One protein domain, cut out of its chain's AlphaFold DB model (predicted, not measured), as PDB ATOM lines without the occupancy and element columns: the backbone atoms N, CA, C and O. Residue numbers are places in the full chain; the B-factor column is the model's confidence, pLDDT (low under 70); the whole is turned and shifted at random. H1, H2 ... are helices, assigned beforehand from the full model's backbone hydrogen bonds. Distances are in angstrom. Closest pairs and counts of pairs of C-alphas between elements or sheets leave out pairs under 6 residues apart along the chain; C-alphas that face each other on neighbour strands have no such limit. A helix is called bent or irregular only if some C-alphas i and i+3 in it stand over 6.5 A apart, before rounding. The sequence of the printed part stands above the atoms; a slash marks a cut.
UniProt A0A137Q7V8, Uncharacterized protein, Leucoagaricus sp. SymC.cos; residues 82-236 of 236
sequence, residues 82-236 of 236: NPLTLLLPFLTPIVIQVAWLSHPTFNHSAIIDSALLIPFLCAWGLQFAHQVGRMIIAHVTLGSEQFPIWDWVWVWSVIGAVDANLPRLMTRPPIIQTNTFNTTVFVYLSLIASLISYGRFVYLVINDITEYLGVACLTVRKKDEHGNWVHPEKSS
ATOM      1  N   ASN A  82     112.277  59.378  69.246       71.12
ATOM      2  CA  ASN A  82     112.744  58.725  70.469       71.12
ATOM      3  C   ASN A  82     111.763  59.009  71.635       71.12
ATOM      4  O   ASN A  82     111.467  60.169  71.911       71.12
ATOM      5  N   PRO A  83     111.255  57.989  72.354       71.56
ATOM      6  CA  PRO A  83     110.343  58.188  73.483       71.56
ATOM      7  C   PRO A  83     110.874  59.153  74.551       71.56
ATOM      8  O   PRO A  83     110.094  59.856  75.187       71.56
ATOM      9  N   LEU A  84     112.196  59.222  74.724       76.31
ATOM     10  CA  LEU A  84     112.832  60.110  75.697       76.31
ATOM     11  C   LEU A  84     112.683  61.590  75.331       76.31
ATOM     12  O   LEU A  84     112.561  62.422  76.228       76.31
ATOM     13  N   THR A  85     112.631  61.944  74.041       78.00
ATOM     14  CA  THR A  85     112.452  63.352  73.647       78.00
ATOM     15  C   THR A  85     111.050  63.861  73.974       78.00
ATOM     16  O   THR A  85     110.871  65.059  74.163       78.00
ATOM     17  N   LEU A  86     110.068  62.967  74.120       78.19
ATOM     18  CA  LEU A  86     108.715  63.311  74.580       78.19
ATOM     19  C   LEU A  86     108.663  63.601  76.090       78.19
ATOM     20  O   LEU A  86     107.697  64.197  76.558       78.19
ATOM     21  N   LEU A  87     109.696  63.218  76.852       80.12
ATOM     22  CA  LEU A  87     109.828  63.541  78.277       80.12
ATOM     23  C   LEU A  87     110.521  64.893  78.510       80.12
ATOM     24  O   LEU A  87     110.399  65.477  79.587       80.12
ATOM     25  N   LEU A  88     111.227  65.408  77.498       81.62
ATOM     26  CA  LEU A  88     111.963  66.671  77.560       81.62
ATOM     27  C   LEU A  88     111.111  67.844  78.068       81.62
ATOM     28  O   LEU A  88     111.626  68.607  78.891       81.62
ATOM     29  N   PRO A  89     109.821  67.967  77.699       83.56
ATOM     30  CA  PRO A  89     108.983  69.024  78.236       83.56
ATOM     31  C   PRO A  89     108.817  68.957  79.741       83.56
ATOM     32  O   PRO A  89     108.723  69.995  80.368       83.56
ATOM     33  N   PHE A  90     108.815  67.786  80.366       83.00
ATOM     34  CA  PHE A  90     108.711  67.707  81.824       83.00
ATOM     35  C   PHE A  90     110.018  68.085  82.515       83.00
ATOM     36  O   PHE A  90     110.006  68.811  83.503       83.00
ATOM     37  N   LEU A  91     111.149  67.616  81.988       85.75
ATOM     38  CA  LEU A  91     112.452  67.811  82.626       85.75
ATOM     39  C   LEU A  91     112.972  69.244  82.480       85.75
ATOM     40  O   LEU A  91     113.492  69.809  83.439       85.75
ATOM     41  N   THR A  92     112.804  69.844  81.304       86.25
ATOM     42  CA  THR A  92     113.323  71.183  80.981       86.25
ATOM     43  C   THR A  92     112.875  72.274  81.967       86.25
ATOM     44  O   THR A  92     113.741  72.903  82.577       86.25
ATOM     45  N   PRO A  93     111.569  72.500  82.212       87.06
ATOM     46  CA  PRO A  93     111.107  73.510  83.156       87.06
ATOM     47  C   PRO A  93     111.506  73.178  84.593       87.06
ATOM     48  O   PRO A  93     111.824  74.094  85.338       87.06
ATOM     49  N   ILE A  94     111.552  71.899  84.989       88.12
ATOM     50  CA  ILE A  94     112.010  71.513  86.332       88.12
ATOM     51  C   ILE A  94     113.464  71.946  86.526       88.12
ATOM     52  O   ILE A  94     113.775  72.604  87.514       88.12
ATOM     53  N   VAL A  95     114.343  71.636  85.570       88.88
ATOM     54  CA  VAL A  95     115.758  72.025  85.636       88.88
ATOM     55  C   VAL A  95     115.909  73.545  85.668       88.88
ATOM     56  O   VAL A  95     116.685  74.050  86.472       88.88
ATOM     57  N   ILE A  96     115.148  74.281  84.853       87.25
ATOM     58  CA  ILE A  96     115.181  75.751  84.833       87.25
ATOM     59  C   ILE A  96     114.745  76.332  86.184       87.25
ATOM     60  O   ILE A  96     115.426  77.200  86.726       87.25
ATOM     61  N   GLN A  97     113.641  75.846  86.754       88.50
ATOM     62  CA  GLN A  97     113.112  76.365  88.018       88.50
ATOM     63  C   GLN A  97     113.996  75.993  89.212       88.50
ATOM     64  O   GLN A  97     114.239  76.823  90.084       88.50
ATOM     65  N   VAL A  98     114.553  74.779  89.227       86.88
ATOM     66  CA  VAL A  98     115.541  74.365  90.234       86.88
ATOM     67  C   VAL A  98     116.828  75.179  90.097       86.88
ATOM     68  O   VAL A  98     117.385  75.609  91.105       86.88
ATOM     69  N   ALA A  99     117.285  75.452  88.871       85.62
ATOM     70  CA  ALA A  99     118.429  76.328  88.646       85.62
ATOM     71  C   ALA A  99     118.150  77.735  89.185       85.62
ATOM     72  O   ALA A  99     118.994  78.296  89.881       85.62
ATOM     73  N   TRP A 100     116.958  78.281  88.952       85.12
ATOM     74  CA  TRP A 100     116.570  79.574  89.509       85.12
ATOM     75  C   TRP A 100     116.551  79.565  91.046       85.12
ATOM     76  O   TRP A 100     117.137  80.444  91.678       85.12
ATOM     77  N   LEU A 101     115.981  78.525  91.659       84.00
ATOM     78  CA  LEU A 101     115.997  78.354  93.112       84.00
ATOM     79  C   LEU A 101     117.411  78.181  93.678       84.00
ATOM     80  O   LEU A 101     117.625  78.530  94.828       84.00
ATOM     81  N   SER A 102     118.385  77.682  92.915       80.25
ATOM     82  CA  SER A 102     119.730  77.371  93.432       80.25
ATOM     83  C   SER A 102     120.596  78.580  93.830       80.25
ATOM     84  O   SER A 102     121.704  78.402  94.341       80.25
ATOM     85  N   HIS A 103     120.106  79.805  93.619       72.94
ATOM     86  CA  HIS A 103     120.792  81.041  93.987       72.94
ATOM     87  C   HIS A 103     120.440  81.513  95.419       72.94
ATOM     88  O   HIS A 103     119.254  81.539  95.768       72.94
ATOM     89  N   PRO A 104     121.409  81.988  96.241       63.47
ATOM     90  CA  PRO A 104     122.857  82.104  95.999       63.47
ATOM     91  C   PRO A 104     123.665  80.824  96.248       63.47
ATOM     92  O   PRO A 104     124.739  80.661  95.668       63.47
ATOM     93  N   THR A 105     123.166  79.904  97.074       64.88
ATOM     94  CA  THR A 105     123.780  78.585  97.286       64.88
ATOM     95  C   THR A 105     122.701  77.514  97.352       64.88
ATOM     96  O   THR A 105     121.601  77.788  97.810       64.88
ATOM     97  N   PHE A 106     123.024  76.276  96.967       62.84
ATOM     98  CA  PHE A 106     122.064  75.162  96.975       62.84
ATOM     99  C   PHE A 106     121.425  74.884  98.349       62.84
ATOM    100  O   PHE A 106     120.330  74.338  98.394       62.84
ATOM    101  N   ASN A 107     122.100  75.255  99.443       58.56
ATOM    102  CA  ASN A 107     121.625  75.033 100.812       58.56
ATOM    103  C   ASN A 107     120.953  76.269 101.438       58.56
ATOM    104  O   ASN A 107     120.235  76.118 102.418       58.56
ATOM    105  N   HIS A 108     121.187  77.465 100.889       61.59
ATOM    106  CA  HIS A 108     120.600  78.726 101.349       61.59
ATOM    107  C   HIS A 108     120.178  79.531 100.129       61.59
ATOM    108  O   HIS A 108     120.973  80.280  99.544       61.59
ATOM    109  N   SER A 109     118.936  79.305  99.718       71.81
ATOM    110  CA  SER A 109     118.330  79.934  98.556       71.81
ATOM    111  C   SER A 109     117.562  81.178  98.974       71.81
ATOM    112  O   SER A 109     116.675  81.106  99.824       71.81
ATOM    113  N   ALA A 110     117.812  82.303  98.301       70.94
ATOM    114  CA  ALA A 110     117.192  83.589  98.639       70.94
ATOM    115  C   ALA A 110     115.657  83.559  98.536       70.94
ATOM    116  O   ALA A 110     114.971  84.319  99.212       70.94
ATOM    117  N   ILE A 111     115.117  82.679  97.688       77.06
ATOM    118  CA  ILE A 111     113.674  82.513  97.497       77.06
ATOM    119  C   ILE A 111     113.079  81.580  98.561       77.06
ATOM    120  O   ILE A 111     112.017  81.900  99.088       77.06
ATOM    121  N   ILE A 112     113.755  80.471  98.899       78.94
ATOM    122  CA  ILE A 112     113.248  79.450  99.838       78.94
ATOM    123  C   ILE A 112     113.136  80.014 101.254       78.94
ATOM    124  O   ILE A 112     112.124  79.793 101.915       78.94
ATOM    125  N   ASP A 113     114.121  80.803 101.679       78.81
ATOM    126  CA  ASP A 113     114.168  81.380 103.028       78.81
ATOM    127  C   ASP A 113     113.287  82.640 103.174       78.81
ATOM    128  O   ASP A 113     113.328  83.334 104.190       78.81
ATOM    129  N   SER A 114     112.481  82.966 102.157       82.44
ATOM    130  CA  SER A 114     111.675  84.187 102.104       82.44
ATOM    131  C   SER A 114     110.195  83.900 101.845       82.44
ATOM    132  O   SER A 114     109.811  82.868 101.295       82.44
ATOM    133  N   ALA A 115     109.339  84.884 102.138       84.88
ATOM    134  CA  ALA A 115     107.915  84.826 101.796       84.88
ATOM    135  C   ALA A 115     107.644  84.750 100.273       84.88
ATOM    136  O   ALA A 115     106.507  84.511  99.865       84.88
ATOM    137  N   LEU A 116     108.672  84.921  99.427       85.31
ATOM    138  CA  LEU A 116     108.577  84.819  97.968       85.31
ATOM    139  C   LEU A 116     108.431  83.377  97.473       85.31
ATOM    140  O   LEU A 116     108.050  83.175  96.319       85.31
ATOM    141  N   LEU A 117     108.675  82.379  98.328       87.50
ATOM    142  CA  LEU A 117     108.496  80.974  97.973       87.50
ATOM    143  C   LEU A 117     107.063  80.679  97.508       87.50
ATOM    144  O   LEU A 117     106.870  79.993  96.510       87.50
ATOM    145  N   ILE A 118     106.054  81.228  98.190       90.50
ATOM    146  CA  ILE A 118     104.643  80.994  97.855       90.50
ATOM    147  C   ILE A 118     104.300  81.524  96.452       90.50
ATOM    148  O   ILE A 118     103.869  80.725  95.618       90.50
ATOM    149  N   PRO A 119     104.496  82.822  96.129       90.25
ATOM    150  CA  PRO A 119     104.193  83.325  94.792       90.25
ATOM    151  C   PRO A 119     105.048  82.656  93.710       90.25
ATOM    152  O   PRO A 119     104.546  82.430  92.609       90.25
ATOM    153  N   PHE A 120     106.290  82.269  94.020       90.12
ATOM    154  CA  PHE A 120     107.132  81.497  93.107       90.12
ATOM    155  C   PHE A 120     106.542  80.111  92.804       90.12
ATOM    156  O   PHE A 120     106.406  79.745  91.637       90.12
ATOM    157  N   LEU A 121     106.128  79.355  93.826       91.44
ATOM    158  CA  LEU A 121     105.497  78.043  93.656       91.44
ATOM    159  C   LEU A 121     104.158  78.142  92.920       91.44
ATOM    160  O   LEU A 121     103.863  77.292  92.082       91.44
ATOM    161  N   CYS A 122     103.366  79.187  93.174       92.81
ATOM    162  CA  CYS A 122     102.145  79.450  92.412       92.81
ATOM    163  C   CYS A 122     102.451  79.722  90.934       92.81
ATOM    164  O   CYS A 122     101.789  79.153  90.065       92.81
ATOM    165  N   ALA A 123     103.459  80.551  90.641       91.75
ATOM    166  CA  ALA A 123     103.884  80.818  89.271       91.75
ATOM    167  C   ALA A 123     104.333  79.520  88.590       91.75
ATOM    168  O   ALA A 123     103.788  79.158  87.551       91.75
ATOM    169  N   TRP A 124     105.245  78.768  89.213       92.50
ATOM    170  CA  TRP A 124     105.714  77.480  88.700       92.50
ATOM    171  C   TRP A 124     104.551  76.500  88.472       92.50
ATOM    172  O   TRP A 124     104.437  75.920  87.391       92.50
ATOM    173  N   GLY A 125     103.634  76.369  89.432       92.00
ATOM    174  CA  GLY A 125     102.457  75.510  89.313       92.00
ATOM    175  C   GLY A 125     101.567  75.869  88.121       92.00
ATOM    176  O   GLY A 125     101.159  74.977  87.379       92.00
ATOM    177  N   LEU A 126     101.319  77.161  87.879       92.88
ATOM    178  CA  LEU A 126     100.535  77.634  86.729       92.88
ATOM    179  C   LEU A 126     101.232  77.346  85.393       92.88
ATOM    180  O   LEU A 126     100.584  76.906  84.442       92.88
ATOM    181  N   GLN A 127     102.550  77.547  85.320       91.62
ATOM    182  CA  GLN A 127     103.331  77.215  84.124       91.62
ATOM    183  C   GLN A 127     103.306  75.708  83.839       91.62
ATOM    184  O   GLN A 127     103.127  75.287  82.697       91.62
ATOM    185  N   PHE A 128     103.432  74.886  84.884       90.81
ATOM    186  CA  PHE A 128     103.357  73.434  84.762       90.81
ATOM    187  C   PHE A 128     101.958  72.974  84.328       90.81
ATOM    188  O   PHE A 128     101.832  72.144  83.428       90.81
ATOM    189  N   ALA A 129     100.902  73.556  84.903       91.31
ATOM    190  CA  ALA A 129      99.518  73.270  84.530       91.31
ATOM    191  C   ALA A 129      99.230  73.624  83.062       91.31
ATOM    192  O   ALA A 129      98.603  72.833  82.358       91.31
ATOM    193  N   HIS A 130      99.732  74.766  82.578       91.19
ATOM    194  CA  HIS A 130      99.636  75.156  81.169       91.19
ATOM    195  C   HIS A 130     100.243  74.091  80.247       91.19
ATOM    196  O   HIS A 130      99.612  73.631  79.294       91.19
ATOM    197  N   GLN A 131     101.453  73.645  80.571       89.69
ATOM    198  CA  GLN A 131     102.173  72.683  79.755       89.69
ATOM    199  C   GLN A 131     101.513  71.296  79.741       89.69
ATOM    200  O   GLN A 131     101.346  70.697  78.675       89.69
ATOM    201  N   VAL A 132     101.108  70.789  80.910       89.25
ATOM    202  CA  VAL A 132     100.371  69.519  81.005       89.25
ATOM    203  C   VAL A 132      99.038  69.619  80.266       89.25
ATOM    204  O   VAL A 132      98.673  68.691  79.547       89.25
ATOM    205  N   GLY A 133      98.345  70.757  80.364       89.31
ATOM    206  CA  GLY A 133      97.112  71.013  79.625       89.31
ATOM    207  C   GLY A 133      97.293  70.854  78.115       89.31
ATOM    208  O   GLY A 133      96.527  70.129  77.479       89.31
ATOM    209  N   ARG A 134      98.344  71.450  77.537       87.81
ATOM    210  CA  ARG A 134      98.662  71.288  76.105       87.81
ATOM    211  C   ARG A 134      98.944  69.830  75.733       87.81
ATOM    212  O   ARG A 134      98.529  69.371  74.673       87.81
ATOM    213  N   MET A 135      99.617  69.080  76.605       86.00
ATOM    214  CA  MET A 135      99.881  67.658  76.369       86.00
ATOM    215  C   MET A 135      98.594  66.822  76.370       86.00
ATOM    216  O   MET A 135      98.444  65.932  75.530       86.00
ATOM    217  N   ILE A 136      97.660  67.114  77.280       87.75
ATOM    218  CA  ILE A 136      96.349  66.453  77.325       87.75
ATOM    219  C   ILE A 136      95.581  66.719  76.028       87.75
ATOM    220  O   ILE A 136      95.059  65.774  75.439       87.75
ATOM    221  N   ILE A 137      95.551  67.964  75.543       86.88
ATOM    222  CA  ILE A 137      94.845  68.315  74.299       86.88
ATOM    223  C   ILE A 137      95.452  67.586  73.102       86.88
ATOM    224  O   ILE A 137      94.715  66.964  72.338       86.88
ATOM    225  N   ALA A 138      96.780  67.566  72.978       83.19
ATOM    226  CA  ALA A 138      97.449  66.823  71.910       83.19
ATOM    227  C   ALA A 138      97.102  65.321  71.937       83.19
ATOM    228  O   ALA A 138      96.980  64.679  70.892       83.19
ATOM    229  N   HIS A 139      96.904  64.751  73.130       80.31
ATOM    230  CA  HIS A 139      96.507  63.354  73.281       80.31
ATOM    231  C   HIS A 139      95.029  63.110  72.932       80.31
ATOM    232  O   HIS A 139      94.719  62.205  72.156       80.31
ATOM    233  N   VAL A 140      94.117  63.919  73.480       83.00
ATOM    234  CA  VAL A 140      92.660  63.755  73.316       83.00
ATOM    235  C   VAL A 140      92.206  64.084  71.892       83.00
ATOM    236  O   VAL A 140      91.317  63.420  71.368       83.00
ATOM    237  N   THR A 141      92.860  65.032  71.216       80.44
ATOM    238  CA  THR A 141      92.582  65.369  69.804       80.44
ATOM    239  C   THR A 141      93.175  64.361  68.811       80.44
ATOM    240  O   THR A 141      93.214  64.617  67.606       80.44
ATOM    241  N   LEU A 142      93.641  63.202  69.299       66.69
ATOM    242  CA  LEU A 142      94.096  62.048  68.517       66.69
ATOM    243  C   LEU A 142      95.202  62.358  67.488       66.69
ATOM    244  O   LEU A 142      95.390  61.570  66.558       66.69
ATOM    245  N   GLY A 143      95.986  63.423  67.695       59.88
ATOM    246  CA  GLY A 143      97.103  63.823  66.827       59.88
ATOM    247  C   GLY A 143      96.780  64.912  65.802       59.88
ATOM    248  O   GLY A 143      97.594  65.150  64.914       59.88
ATOM    249  N   SER A 144      95.623  65.572  65.923       60.62
ATOM    250  CA  SER A 144      95.327  66.804  65.171       60.62
ATOM    251  C   SER A 144      96.341  67.905  65.501       60.62
ATOM    252  O   SER A 144      96.777  68.649  64.627       60.62
ATOM    253  N   GLU A 145      96.749  67.971  66.770       62.97
ATOM    254  CA  GLU A 145      97.781  68.875  67.266       62.97
ATOM    255  C   GLU A 145      99.088  68.105  67.521       62.97
ATOM    256  O   GLU A 145      99.090  66.993  68.062       62.97
ATOM    257  N   GLN A 146     100.221  68.682  67.111       71.75
ATOM    258  CA  GLN A 146     101.542  68.103  67.362       71.75
ATOM    259  C   GLN A 146     101.858  68.117  68.865       71.75
ATOM    260  O   GLN A 146     101.496  69.048  69.581       71.75
ATOM    261  N   PHE A 147     102.575  67.097  69.345       76.44
ATOM    262  CA  PHE A 147     102.971  67.024  70.751       76.44
ATOM    263  C   PHE A 147     103.786  68.270  71.159       76.44
ATOM    264  O   PHE A 147     104.761  68.601  70.476       76.44
ATOM    265  N   PRO A 148     103.437  68.957  72.264       80.44
ATOM    266  CA  PRO A 148     104.072  70.215  72.642       80.44
ATOM    267  C   PRO A 148     105.461  69.970  73.245       80.44
ATOM    268  O   PRO A 148     105.617  69.811  74.454       80.44
ATOM    269  N   ILE A 149     106.490  69.947  72.393       80.06
ATOM    270  CA  ILE A 149     107.890  69.787  72.827       80.06
ATOM    271  C   ILE A 149     108.456  71.096  73.406       80.06
ATOM    272  O   ILE A 149     109.394  71.068  74.195       80.06
ATOM    273  N   TRP A 150     107.882  72.242  73.030       81.19
ATOM    274  CA  TRP A 150     108.351  73.569  73.421       81.19
ATOM    275  C   TRP A 150     107.212  74.440  73.956       81.19
ATOM    276  O   TRP A 150     106.099  74.448  73.407       81.19
ATOM    277  N   ASP A 151     107.510  75.212  74.999       84.12
ATOM    278  CA  ASP A 151     106.625  76.239  75.539       84.12
ATOM    279  C   ASP A 151     107.349  77.590  75.612       84.12
ATOM    280  O   ASP A 151     108.468  77.697  76.116       84.12
ATOM    281  N   TRP A 152     106.693  78.640  75.121       83.31
ATOM    282  CA  TRP A 152     107.231  79.999  75.151       83.31
ATOM    283  C   TRP A 152     107.359  80.543  76.576       83.31
ATOM    284  O   TRP A 152     108.222  81.375  76.856       83.31
ATOM    285  N   VAL A 153     106.549  80.023  77.502       82.69
ATOM    286  CA  VAL A 153     106.619  80.351  78.928       82.69
ATOM    287  C   VAL A 153     107.992  79.997  79.520       82.69
ATOM    288  O   VAL A 153     108.456  80.672  80.438       82.69
ATOM    289  N   TRP A 154     108.698  79.007  78.961       82.88
ATOM    290  CA  TRP A 154     110.038  78.649  79.429       82.88
ATOM    291  C   TRP A 154     111.059  79.753  79.191       82.88
ATOM    292  O   TRP A 154     111.943  79.922  80.021       82.88
ATOM    293  N   VAL A 155     110.937  80.528  78.108       85.31
ATOM    294  CA  VAL A 155     111.870  81.626  77.804       85.31
ATOM    295  C   VAL A 155     111.909  82.622  78.960       85.31
ATOM    296  O   VAL A 155     112.985  83.036  79.388       85.31
ATOM    297  N   TRP A 156     110.742  82.944  79.521       85.06
ATOM    298  CA  TRP A 156     110.630  83.827  80.678       85.06
ATOM    299  C   TRP A 156     111.353  83.261  81.909       85.06
ATOM    300  O   TRP A 156     112.141  83.957  82.551       85.06
ATOM    301  N   SER A 157     111.149  81.978  82.206       84.00
ATOM    302  CA  SER A 157     111.795  81.310  83.341       84.00
ATOM    303  C   SER A 157     113.305  81.115  83.134       84.00
ATOM    304  O   SER A 157     114.064  81.195  84.097       84.00
ATOM    305  N   VAL A 158     113.769  80.928  81.891       85.38
ATOM    306  CA  VAL A 158     115.202  80.885  81.546       85.38
ATOM    307  C   VAL A 158     115.863  82.228  81.831       85.38
ATOM    308  O   VAL A 158     116.945  82.245  82.409       85.38
ATOM    309  N   ILE A 159     115.217  83.345  81.480       85.00
ATOM    310  CA  ILE A 159     115.737  84.686  81.786       85.00
ATOM    311  C   ILE A 159     115.921  84.845  83.300       85.00
ATOM    312  O   ILE A 159     116.994  85.255  83.737       85.00
ATOM    313  N   GLY A 160     114.922  84.446  84.097       82.81
ATOM    314  CA  GLY A 160     115.014  84.461  85.560       82.81
ATOM    315  C   GLY A 160     116.149  83.592  86.104       82.81
ATOM    316  O   GLY A 160     116.943  84.047  86.925       82.81
ATOM    317  N   ALA A 161     116.273  82.360  85.603       82.31
ATOM    318  CA  ALA A 161     117.297  81.418  86.044       82.31
ATOM    319  C   ALA A 161     118.721  81.865  85.674       82.31
ATOM    320  O   ALA A 161     119.637  81.734  86.489       82.31
ATOM    321  N   VAL A 162     118.923  82.384  84.459       82.88
ATOM    322  CA  VAL A 162     120.232  82.862  83.988       82.88
ATOM    323  C   VAL A 162     120.643  84.124  84.734       82.88
ATOM    324  O   VAL A 162     121.792  84.210  85.161       82.88
ATOM    325  N   ASP A 163     119.722  85.070  84.933       82.19
ATOM    326  CA  ASP A 163     120.014  86.299  85.671       82.19
ATOM    327  C   ASP A 163     120.377  86.003  87.133       82.19
ATOM    328  O   ASP A 163     121.415  86.461  87.608       82.19
ATOM    329  N   ALA A 164     119.613  85.135  87.805       78.44
ATOM    330  CA  ALA A 164     119.908  84.696  89.169       78.44
ATOM    331  C   ALA A 164     121.285  84.014  89.281       78.44
ATOM    332  O   ALA A 164     122.027  84.230  90.236       78.44
ATOM    333  N   ASN A 165     121.667  83.198  88.295       79.00
ATOM    334  CA  ASN A 165     122.934  82.459  88.314       79.00
ATOM    335  C   ASN A 165     124.103  83.193  87.641       79.00
ATOM    336  O   ASN A 165     125.207  82.643  87.571       79.00
ATOM    337  N   LEU A 166     123.911  84.434  87.190       79.25
ATOM    338  CA  LEU A 166     124.947  85.233  86.536       79.25
ATOM    339  C   LEU A 166     126.225  85.413  87.387       79.25
ATOM    340  O   LEU A 166     127.322  85.295  86.825       79.25
ATOM    341  N   PRO A 167     126.140  85.562  88.729       76.25
ATOM    342  CA  PRO A 167     127.321  85.588  89.598       76.25
ATOM    343  C   PRO A 167     128.152  84.314  89.537       76.25
ATOM    344  O   PRO A 167     129.374  84.363  89.654       76.25
ATOM    345  N   ARG A 168     127.503  83.170  89.321       72.69
ATOM    346  CA  ARG A 168     128.162  81.865  89.262       72.69
ATOM    347  C   ARG A 168     128.692  81.545  87.868       72.69
ATOM    348  O   ARG A 168     129.740  80.921  87.755       72.69
ATOM    349  N   LEU A 169     127.976  81.959  86.821       75.12
ATOM    350  CA  LEU A 169     128.325  81.647  85.434       75.12
ATOM    351  C   LEU A 169     129.380  82.601  84.855       75.12
ATOM    352  O   LEU A 169     130.242  82.171  84.096       75.12
ATOM    353  N   MET A 170     129.298  83.891  85.189       74.62
ATOM    354  CA  MET A 170     130.113  84.946  84.571       74.62
ATOM    355  C   MET A 170     130.822  85.853  85.585       74.62
ATOM    356  O   MET A 170     131.394  86.866  85.187       74.62
ATOM    357  N   THR A 171     130.763  85.531  86.886       73.31
ATOM    358  CA  THR A 171     131.357  86.347  87.969       73.31
ATOM    359  C   THR A 171     130.874  87.806  87.944       73.31
ATOM    360  O   THR A 171     131.558  88.716  88.410       73.31
ATOM    361  N   ARG A 172     129.683  88.046  87.379       71.88
ATOM    362  CA  ARG A 172     129.037  89.360  87.302       71.88
ATOM    363  C   ARG A 172     127.829  89.407  88.229       71.88
ATOM    364  O   ARG A 172     127.138  88.398  88.340       71.88
ATOM    365  N   PRO A 173     127.542  90.554  88.868       72.94
ATOM    366  CA  PRO A 173     126.311  90.699  89.636       72.94
ATOM    367  C   PRO A 173     125.091  90.446  88.731       72.94
ATOM    368  O   PRO A 173     125.166  90.746  87.534       72.94
ATOM    369  N   PRO A 174     123.988  89.896  89.277       76.88
ATOM    370  CA  PRO A 174     122.751  89.716  88.517       76.88
ATOM    371  C   PRO A 174     122.279  91.083  88.004       76.88
ATOM    372  O   PRO A 174     122.516  92.092  88.666       76.88
ATOM    373  N   ILE A 175     121.665  91.155  86.823       75.25
ATOM    374  CA  ILE A 175     121.275  92.428  86.191       75.25
ATOM    375  C   ILE A 175     119.879  92.839  86.667       75.25
ATOM    376  O   ILE A 175     119.649  94.006  86.989       75.25
ATOM    377  N   ILE A 176     118.955  91.882  86.738       75.06
ATOM    378  CA  ILE A 176     117.552  92.109  87.101       75.06
ATOM    379  C   ILE A 176     117.366  91.887  88.607       75.06
ATOM    380  O   ILE A 176     116.778  92.721  89.291       75.06
ATOM    381  N   GLN A 177     117.921  90.809  89.158       75.50
ATOM    382  CA  GLN A 177     117.776  90.401  90.560       75.50
ATOM    383  C   GLN A 177     118.883  90.972  91.471       75.50
ATOM    384  O   GLN A 177     119.407  90.289  92.344       75.50
ATOM    385  N   THR A 178     119.250  92.244  91.271       72.94
ATOM    386  CA  THR A 178     120.316  92.947  92.025       72.94
ATOM    387  C   THR A 178     120.027  93.141  93.514       72.94
ATOM    388  O   THR A 178     120.955  93.219  94.314       72.94
ATOM    389  N   ASN A 179     118.756  93.266  93.893       77.69
ATOM    390  CA  ASN A 179     118.317  93.556  95.257       77.69
ATOM    391  C   ASN A 179     117.054  92.744  95.572       77.69
ATOM    392  O   ASN A 179     116.267  92.456  94.669       77.69
ATOM    393  N   THR A 180     116.806  92.447  96.848       77.69
ATOM    394  CA  THR A 180     115.622  91.728  97.346       77.69
ATOM    395  C   THR A 180     114.314  92.335  96.832       77.69
ATOM    396  O   THR A 180     113.389  91.602  96.482       77.69
ATOM    397  N   PHE A 181     114.241  93.666  96.715       81.69
ATOM    398  CA  PHE A 181     113.087  94.352  96.124       81.69
ATOM    399  C   PHE A 181     112.881  93.990  94.643       81.69
ATOM    400  O   PHE A 181     111.775  93.629  94.248       81.69
ATOM    401  N   ASN A 182     113.939  94.008  93.830       83.94
ATOM    402  CA  ASN A 182     113.842  93.676  92.407       83.94
ATOM    403  C   ASN A 182     113.526  92.191  92.194       83.94
ATOM    404  O   ASN A 182     112.705  91.855  91.343       83.94
ATOM    405  N   THR A 183     114.101  91.307  93.014       83.44
ATOM    406  CA  THR A 183     113.762  89.877  93.023       83.44
ATOM    407  C   THR A 183     112.287  89.669  93.354       83.44
ATOM    408  O   THR A 183     111.605  88.915  92.663       83.44
ATOM    409  N   THR A 184     111.767  90.394  94.349       85.50
ATOM    410  CA  THR A 184     110.344  90.369  94.720       85.50
ATOM    411  C   THR A 184     109.469  90.777  93.539       85.50
ATOM    412  O   THR A 184     108.583  90.022  93.137       85.50
ATOM    413  N   VAL A 185     109.749  91.937  92.938       87.44
ATOM    414  CA  VAL A 185     109.007  92.442  91.775       87.44
ATOM    415  C   VAL A 185     109.044  91.432  90.632       87.44
ATOM    416  O   VAL A 185     108.005  91.128  90.053       87.44
ATOM    417  N   PHE A 186     110.205  90.848  90.338       88.50
ATOM    418  CA  PHE A 186     110.343  89.883  89.253       88.50
ATOM    419  C   PHE A 186     109.567  88.577  89.506       88.50
ATOM    420  O   PHE A 186     108.939  88.051  88.584       88.50
ATOM    421  N   VAL A 187     109.538  88.070  90.745       89.44
ATOM    422  CA  VAL A 187     108.724  86.896  91.115       89.44
ATOM    423  C   VAL A 187     107.230  87.197  90.959       89.44
ATOM    424  O   VAL A 187     106.509  86.406  90.350       89.44
ATOM    425  N   TYR A 188     106.756  88.357  91.425       91.25
ATOM    426  CA  TYR A 188     105.351  88.748  91.255       91.25
ATOM    427  C   TYR A 188     104.973  89.002  89.792       91.25
ATOM    428  O   TYR A 188     103.897  88.591  89.360       91.25
ATOM    429  N   LEU A 189     105.858  89.609  88.998       91.06
ATOM    430  CA  LEU A 189     105.658  89.746  87.554       91.06
ATOM    431  C   LEU A 189     105.575  88.377  86.875       91.06
ATOM    432  O   LEU A 189     104.708  88.165  86.031       91.06
ATOM    433  N   SER A 190     106.418  87.429  87.288       90.94
ATOM    434  CA  SER A 190     106.380  86.051  86.789       90.94
ATOM    435  C   SER A 190     105.074  85.345  87.152       90.94
ATOM    436  O   SER A 190     104.521  84.624  86.321       90.94
ATOM    437  N   LEU A 191     104.540  85.586  88.352       93.06
ATOM    438  CA  LEU A 191     103.227  85.091  88.764       93.06
ATOM    439  C   LEU A 191     102.106  85.672  87.897       93.06
ATOM    440  O   LEU A 191     101.292  84.912  87.378       93.06
ATOM    441  N   ILE A 192     102.086  86.992  87.691       93.56
ATOM    442  CA  ILE A 192     101.079  87.662  86.854       93.56
ATOM    443  C   ILE A 192     101.159  87.159  85.409       93.56
ATOM    444  O   ILE A 192     100.136  86.795  84.830       93.56
ATOM    445  N   ALA A 193     102.362  87.073  84.835       91.75
ATOM    446  CA  ALA A 193     102.565  86.556  83.485       91.75
ATOM    447  C   ALA A 193     102.066  85.107  83.350       91.75
ATOM    448  O   ALA A 193     101.367  84.773  82.392       91.75
ATOM    449  N   SER A 194     102.360  84.261  84.344       91.94
ATOM    450  CA  SER A 194     101.909  82.864  84.368       91.94
ATOM    451  C   SER A 194     100.389  82.761  84.512       91.94
ATOM    452  O   SER A 194      99.765  81.941  83.839       91.94
ATOM    453  N   LEU A 195      99.777  83.628  85.324       94.25
ATOM    454  CA  LEU A 195      98.328  83.699  85.500       94.25
ATOM    455  C   LEU A 195      97.620  84.126  84.211       94.25
ATOM    456  O   LEU A 195      96.632  83.503  83.831       94.25
ATOM    457  N   ILE A 196      98.136  85.141  83.513       94.06
ATOM    458  CA  ILE A 196      97.580  85.601  82.233       94.06
ATOM    459  C   ILE A 196      97.720  84.508  81.169       94.06
ATOM    460  O   ILE A 196      96.749  84.204  80.475       94.06
ATOM    461  N   SER A 197      98.901  83.890  81.052       91.44
ATOM    462  CA  SER A 197      99.146  82.828  80.069       91.44
ATOM    463  C   SER A 197      98.228  81.629  80.298       91.44
ATOM    464  O   SER A 197      97.555  81.173  79.372       91.44
ATOM    465  N   TYR A 198      98.150  81.146  81.541       93.19
ATOM    466  CA  TYR A 198      97.294  80.019  81.897       93.19
ATOM    467  C   TYR A 198      95.805  80.365  81.776       93.19
ATOM    468  O   TYR A 198      95.041  79.587  81.211       93.19
ATOM    469  N   GLY A 199      95.390  81.548  82.235       93.12
ATOM    470  CA  GLY A 199      94.005  82.009  82.133       93.12
ATOM    471  C   GLY A 199      93.529  82.119  80.685       93.12
ATOM    472  O   GLY A 199      92.448  81.632  80.357       93.12
ATOM    473  N   ARG A 200      94.359  82.677  79.791       93.69
ATOM    474  CA  ARG A 200      94.074  82.716  78.347       93.69
ATOM    475  C   ARG A 200      93.934  81.311  77.769       93.69
ATOM    476  O   ARG A 200      93.008  81.067  77.003       93.69
ATOM    477  N   PHE A 201      94.842  80.405  78.121       92.44
ATOM    478  CA  PHE A 201      94.787  79.017  77.670       92.44
ATOM    479  C   PHE A 201      93.491  78.328  78.109       92.44
ATOM    480  O   PHE A 201      92.763  77.818  77.265       92.44
ATOM    481  N   VAL A 202      93.146  78.391  79.397       92.19
ATOM    482  CA  VAL A 202      91.907  77.801  79.928       92.19
ATOM    483  C   VAL A 202      90.673  78.394  79.249       92.19
ATOM    484  O   VAL A 202      89.775  77.648  78.870       92.19
ATOM    485  N   TYR A 203      90.637  79.713  79.046       92.06
ATOM    486  CA  TYR A 203      89.527  80.374  78.359       92.06
ATOM    487  C   TYR A 203      89.328  79.850  76.930       92.06
ATOM    488  O   TYR A 203      88.204  79.527  76.552       92.06
ATOM    489  N   LEU A 204      90.410  79.719  76.153       90.62
ATOM    490  CA  LEU A 204      90.348  79.188  74.787       90.62
ATOM    491  C   LEU A 204      89.887  77.728  74.768       90.62
ATOM    492  O   LEU A 204      88.959  77.391  74.043       90.62
ATOM    493  N   VAL A 205      90.467  76.889  75.626       89.69
ATOM    494  CA  VAL A 205      90.141  75.459  75.693       89.69
ATOM    495  C   VAL A 205      88.688  75.232  76.094       89.69
ATOM    496  O   VAL A 205      88.008  74.401  75.499       89.69
ATOM    497  N   ILE A 206      88.194  75.973  77.090       89.00
ATOM    498  CA  ILE A 206      86.790  75.877  77.490       89.00
ATOM    499  C   ILE A 206      85.898  76.309  76.331       89.00
ATOM    500  O   ILE A 206      84.963  75.579  76.020       89.00
ATOM    501  N   ASN A 207      86.196  77.430  75.671       87.62
ATOM    502  CA  ASN A 207      85.395  77.894  74.541       87.62
ATOM    503  C   ASN A 207      85.342  76.862  73.410       87.62
ATOM    504  O   ASN A 207      84.247  76.531  72.959       87.62
ATOM    505  N   ASP A 208      86.480  76.291  73.018       86.69
ATOM    506  CA  ASP A 208      86.544  75.278  71.959       86.69
ATOM    507  C   ASP A 208      85.739  74.018  72.326       86.69
ATOM    508  O   ASP A 208      84.970  73.500  71.513       86.69
ATOM    509  N   ILE A 209      85.837  73.556  73.578       85.00
ATOM    510  CA  ILE A 209      85.051  72.414  74.068       85.00
ATOM    511  C   ILE A 209      83.555  72.752  74.100       85.00
ATOM    512  O   ILE A 209      82.730  71.934  73.690       85.00
ATOM    513  N   THR A 210      83.184  73.943  74.572       84.56
ATOM    514  CA  THR A 210      81.781  74.385  74.628       84.56
ATOM    515  C   THR A 210      81.171  74.557  73.241       84.56
ATOM    516  O   THR A 210      80.002  74.224  73.039       84.56
ATOM    517  N   GLU A 211      81.966  75.009  72.270       84.88
ATOM    518  CA  GLU A 211      81.571  75.134  70.870       84.88
ATOM    519  C   GLU A 211      81.290  73.760  70.261       84.88
ATOM    520  O   GLU A 211      80.226  73.556  69.663       84.88
ATOM    521  N   TYR A 212      82.199  72.810  70.496       82.69
ATOM    522  CA  TYR A 212      82.077  71.424  70.053       82.69
ATOM    523  C   TYR A 212      80.878  70.700  70.685       82.69
ATOM    524  O   TYR A 212      80.127  70.023  69.985       82.69
ATOM    525  N   LEU A 213      80.665  70.855  71.996       81.25
ATOM    526  CA  LEU A 213      79.556  70.215  72.717       81.25
ATOM    527  C   LEU A 213      78.209  70.931  72.527       81.25
ATOM    528  O   LEU A 213      77.171  70.375  72.881       81.25
ATOM    529  N   GLY A 214      78.204  72.162  72.006       73.69
ATOM    530  CA  GLY A 214      76.995  72.981  71.870       73.69
ATOM    531  C   GLY A 214      76.398  73.443  73.207       73.69
ATOM    532  O   GLY A 214      75.229  73.826  73.258       73.69
ATOM    533  N   VAL A 215      77.185  73.426  74.288       78.12
ATOM    534  CA  VAL A 215      76.778  73.850  75.638       78.12
ATOM    535  C   VAL A 215      77.668  74.995  76.089       78.12
ATOM    536  O   VAL A 215      78.875  74.820  76.150       78.12
ATOM    537  N   ALA A 216      77.105  76.144  76.458       76.12
ATOM    538  CA  ALA A 216      77.896  77.273  76.941       76.12
ATOM    539  C   ALA A 216      78.150  77.171  78.459       76.12
ATOM    540  O   ALA A 216      77.267  77.437  79.270       76.12
ATOM    541  N   CYS A 217      79.368  76.791  78.861       71.94
ATOM    542  CA  CYS A 217      79.740  76.681  80.279       71.94
ATOM    543  C   CYS A 217      80.039  78.036  80.943       71.94
ATOM    544  O   CYS A 217      79.789  78.199  82.133       71.94
ATOM    545  N   LEU A 218      80.577  79.008  80.193       74.38
ATOM    546  CA  LEU A 218      80.979  80.322  80.730       74.38
ATOM    547  C   LEU A 218      79.892  81.398  80.594       74.38
ATOM    548  O   LEU A 218      80.001  82.467  81.191       74.38
ATOM    549  N   THR A 219      78.842  81.132  79.816       70.00
ATOM    550  CA  THR A 219      77.727  82.061  79.589       70.00
ATOM    551  C   THR A 219      76.421  81.292  79.476       70.00
ATOM    552  O   THR A 219      76.389  80.261  78.820       70.00
ATOM    553  N   VAL A 220      75.315  81.804  80.018       70.00
ATOM    554  CA  VAL A 220      73.991  81.185  79.828       70.00
ATOM    555  C   VAL A 220      73.473  81.523  78.421       70.00
ATOM    556  O   VAL A 220      72.806  82.542  78.216       70.00
ATOM    557  N   ARG A 221      73.847  80.703  77.434       70.12
ATOM    558  CA  ARG A 221      73.445  80.812  76.021       70.12
ATOM    559  C   ARG A 221      73.083  79.434  75.466       70.12
ATOM    560  O   ARG A 221      73.634  78.428  75.908       70.12
ATOM    561  N   LYS A 222      72.161  79.394  74.505       73.94
ATOM    562  CA  LYS A 222      71.750  78.185  73.775       73.94
ATOM    563  C   LYS A 222      72.058  78.384  72.289       73.94
ATOM    564  O   LYS A 222      71.978  79.511  71.809       73.94
ATOM    565  N   LYS A 223      72.413  77.314  71.572       75.06
ATOM    566  CA  LYS A 223      72.483  77.357  70.105       75.06
ATOM    567  C   LYS A 223      71.071  77.373  69.507       75.06
ATOM    568  O   LYS A 223      70.217  76.593  69.937       75.06
ATOM    569  N   ASP A 224      70.827  78.287  68.571       75.56
ATOM    570  CA  ASP A 224      69.611  78.316  67.751       75.56
ATOM    571  C   ASP A 224      69.648  77.231  66.650       75.56
ATOM    572  O   ASP A 224      70.640  76.515  66.495       75.56
ATOM    573  N   GLU A 225      68.568  77.093  65.875       78.00
ATOM    574  CA  GLU A 225      68.498  76.146  64.743       78.00
ATOM    575  C   GLU A 225      69.536  76.435  63.641       78.00
ATOM    576  O   GLU A 225      69.845  75.558  62.838       78.00
ATOM    577  N   HIS A 226      70.110  77.640  63.630       79.06
ATOM    578  CA  HIS A 226      71.127  78.088  62.680       79.06
ATOM    579  C   HIS A 226      72.559  77.955  63.238       79.06
ATOM    580  O   HIS A 226      73.518  78.307  62.552       79.06
ATOM    581  N   GLY A 227      72.724  77.431  64.461       76.62
ATOM    582  CA  GLY A 227      74.012  77.217  65.122       76.62
ATOM    583  C   GLY A 227      74.602  78.437  65.843       76.62
ATOM    584  O   GLY A 227      75.707  78.329  66.379       76.62
ATOM    585  N   ASN A 228      73.899  79.569  65.909       81.88
ATOM    586  CA  ASN A 228      74.364  80.783  66.582       81.88
ATOM    587  C   ASN A 228      74.034  80.769  68.080       81.88
ATOM    588  O   ASN A 228      72.984  80.295  68.513       81.88
ATOM    589  N   TRP A 229      74.920  81.354  68.887       78.69
ATOM    590  CA  TRP A 229      74.707  81.504  70.325       78.69
ATOM    591  C   TRP A 229      73.722  82.631  70.638       78.69
ATOM    592  O   TRP A 229      74.071  83.811  70.543       78.69
ATOM    593  N   VAL A 230      72.529  82.274  71.107       79.94
ATOM    594  CA  VAL A 230      71.488  83.219  71.535       79.94
ATOM    595  C   VAL A 230      71.244  83.127  73.042       79.94
ATOM    596  O   VAL A 230      71.445  82.084  73.673       79.94
ATOM    597  N   HIS A 231      70.834  84.239  73.654       78.62
ATOM    598  CA  HIS A 231      70.349  84.200  75.032       78.62
ATOM    599  C   HIS A 231      68.993  83.486  75.064       78.62
ATOM    600  O   HIS A 231      68.177  83.726  74.175       78.62
ATOM    601  N   PRO A 232      68.736  82.610  76.053       69.06
ATOM    602  CA  PRO A 232      67.426  81.995  76.180       69.06
ATOM    603  C   PRO A 232      66.389  83.098  76.412       69.06
ATOM    604  O   PRO A 232      66.488  83.845  77.389       69.06
ATOM    605  N   GLU A 233      65.419  83.228  75.504       69.25
ATOM    606  CA  GLU A 233      64.262  84.089  75.738       69.25
ATOM    607  C   GLU A 233      63.565  83.614  77.015       69.25
ATOM    608  O   GLU A 233      63.325  82.418  77.206       69.25
ATOM    609  N   LYS A 234      63.280  84.547  77.930       58.25
ATOM    610  CA  LYS A 234      62.439  84.247  79.087       58.25
ATOM    611  C   LYS A 234      61.062  83.881  78.542       58.25
ATOM    612  O   LYS A 234      60.351  84.770  78.086       58.25
ATOM    613  N   SER A 235      60.694  82.604  78.601       55.53
ATOM    614  CA  SER A 235      59.301  82.196  78.449       55.53
ATOM    615  C   SER A 235      58.511  82.853  79.585       55.53
ATOM    616  O   SER A 235      58.637  82.434  80.740       55.53
ATOM    617  N   SER A 236      57.817  83.947  79.271       43.47
ATOM    618  CA  SER A 236      56.821  84.572  80.144       43.47
ATOM    619  C   SER A 236      55.598  83.683  80.269       43.47
ATOM    620  O   SER A 236      55.156  83.204  79.199       43.47
TER     621      SER A 236
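This is residues 82 to 236 of the 236 residues of an uncharacterized protein of Leucoagaricus sp. SymC.cos (UniProt A0A137Q7V8). Two loose layers of helices, H2 with H3 and H4 with H5, are stacked, H3 packing on the long H5 and H2 crossing H4. Residues 214 to 236 lengthen the model beyond H5. The 155 printed residues have five named helices and no named strand: all helix, loose, radius of gyration of the C-alphas 20.7 A, flat, 71 by 45 by 22 A.

H1 is residues 83 to 86, with C-alpha 83 at (110.343, 58.188, 73.483); H2 is residues 88 to 101; H3 is residues 117 to 140, 34.0 A from first to last C-alpha; H4 is residues 153 to 170, irregular, C-alphas 164 and 167 being 7.5 A apart; H5 is residues 180 to 213, 48.7 A from first to last C-alpha, with C-alpha 213 at (79.556, 70.215, 72.717).

H1 and H2 meet only through their link. H2 touches H4 at a steep tilt of 45 degrees, closest C-alphas Trp 100 and Ala 161, 4.0 A. The hairpin H2 and H3 only just touch, with 3 pairs of C-alphas within 8 A, the closest Gln 97 and Trp 124, 7.5 A. H3 touches H5 with residues 119 to 130 alone, closest C-alphas Ala 123 and Leu 191, 4.4 A. In H3 and H5 every O i to N i+4 pair is within hydrogen-bond range; in H2 8 of 10, in H4 12 of 14.

C-alphas 171 and 236, the farthest apart, are 75.0 A apart. The printed part has no cut. Links H2 to H3 and H3 to H4 are long. Residues 104 to 108, 142 to 145 and 232 to 236 have pLDDT under 70.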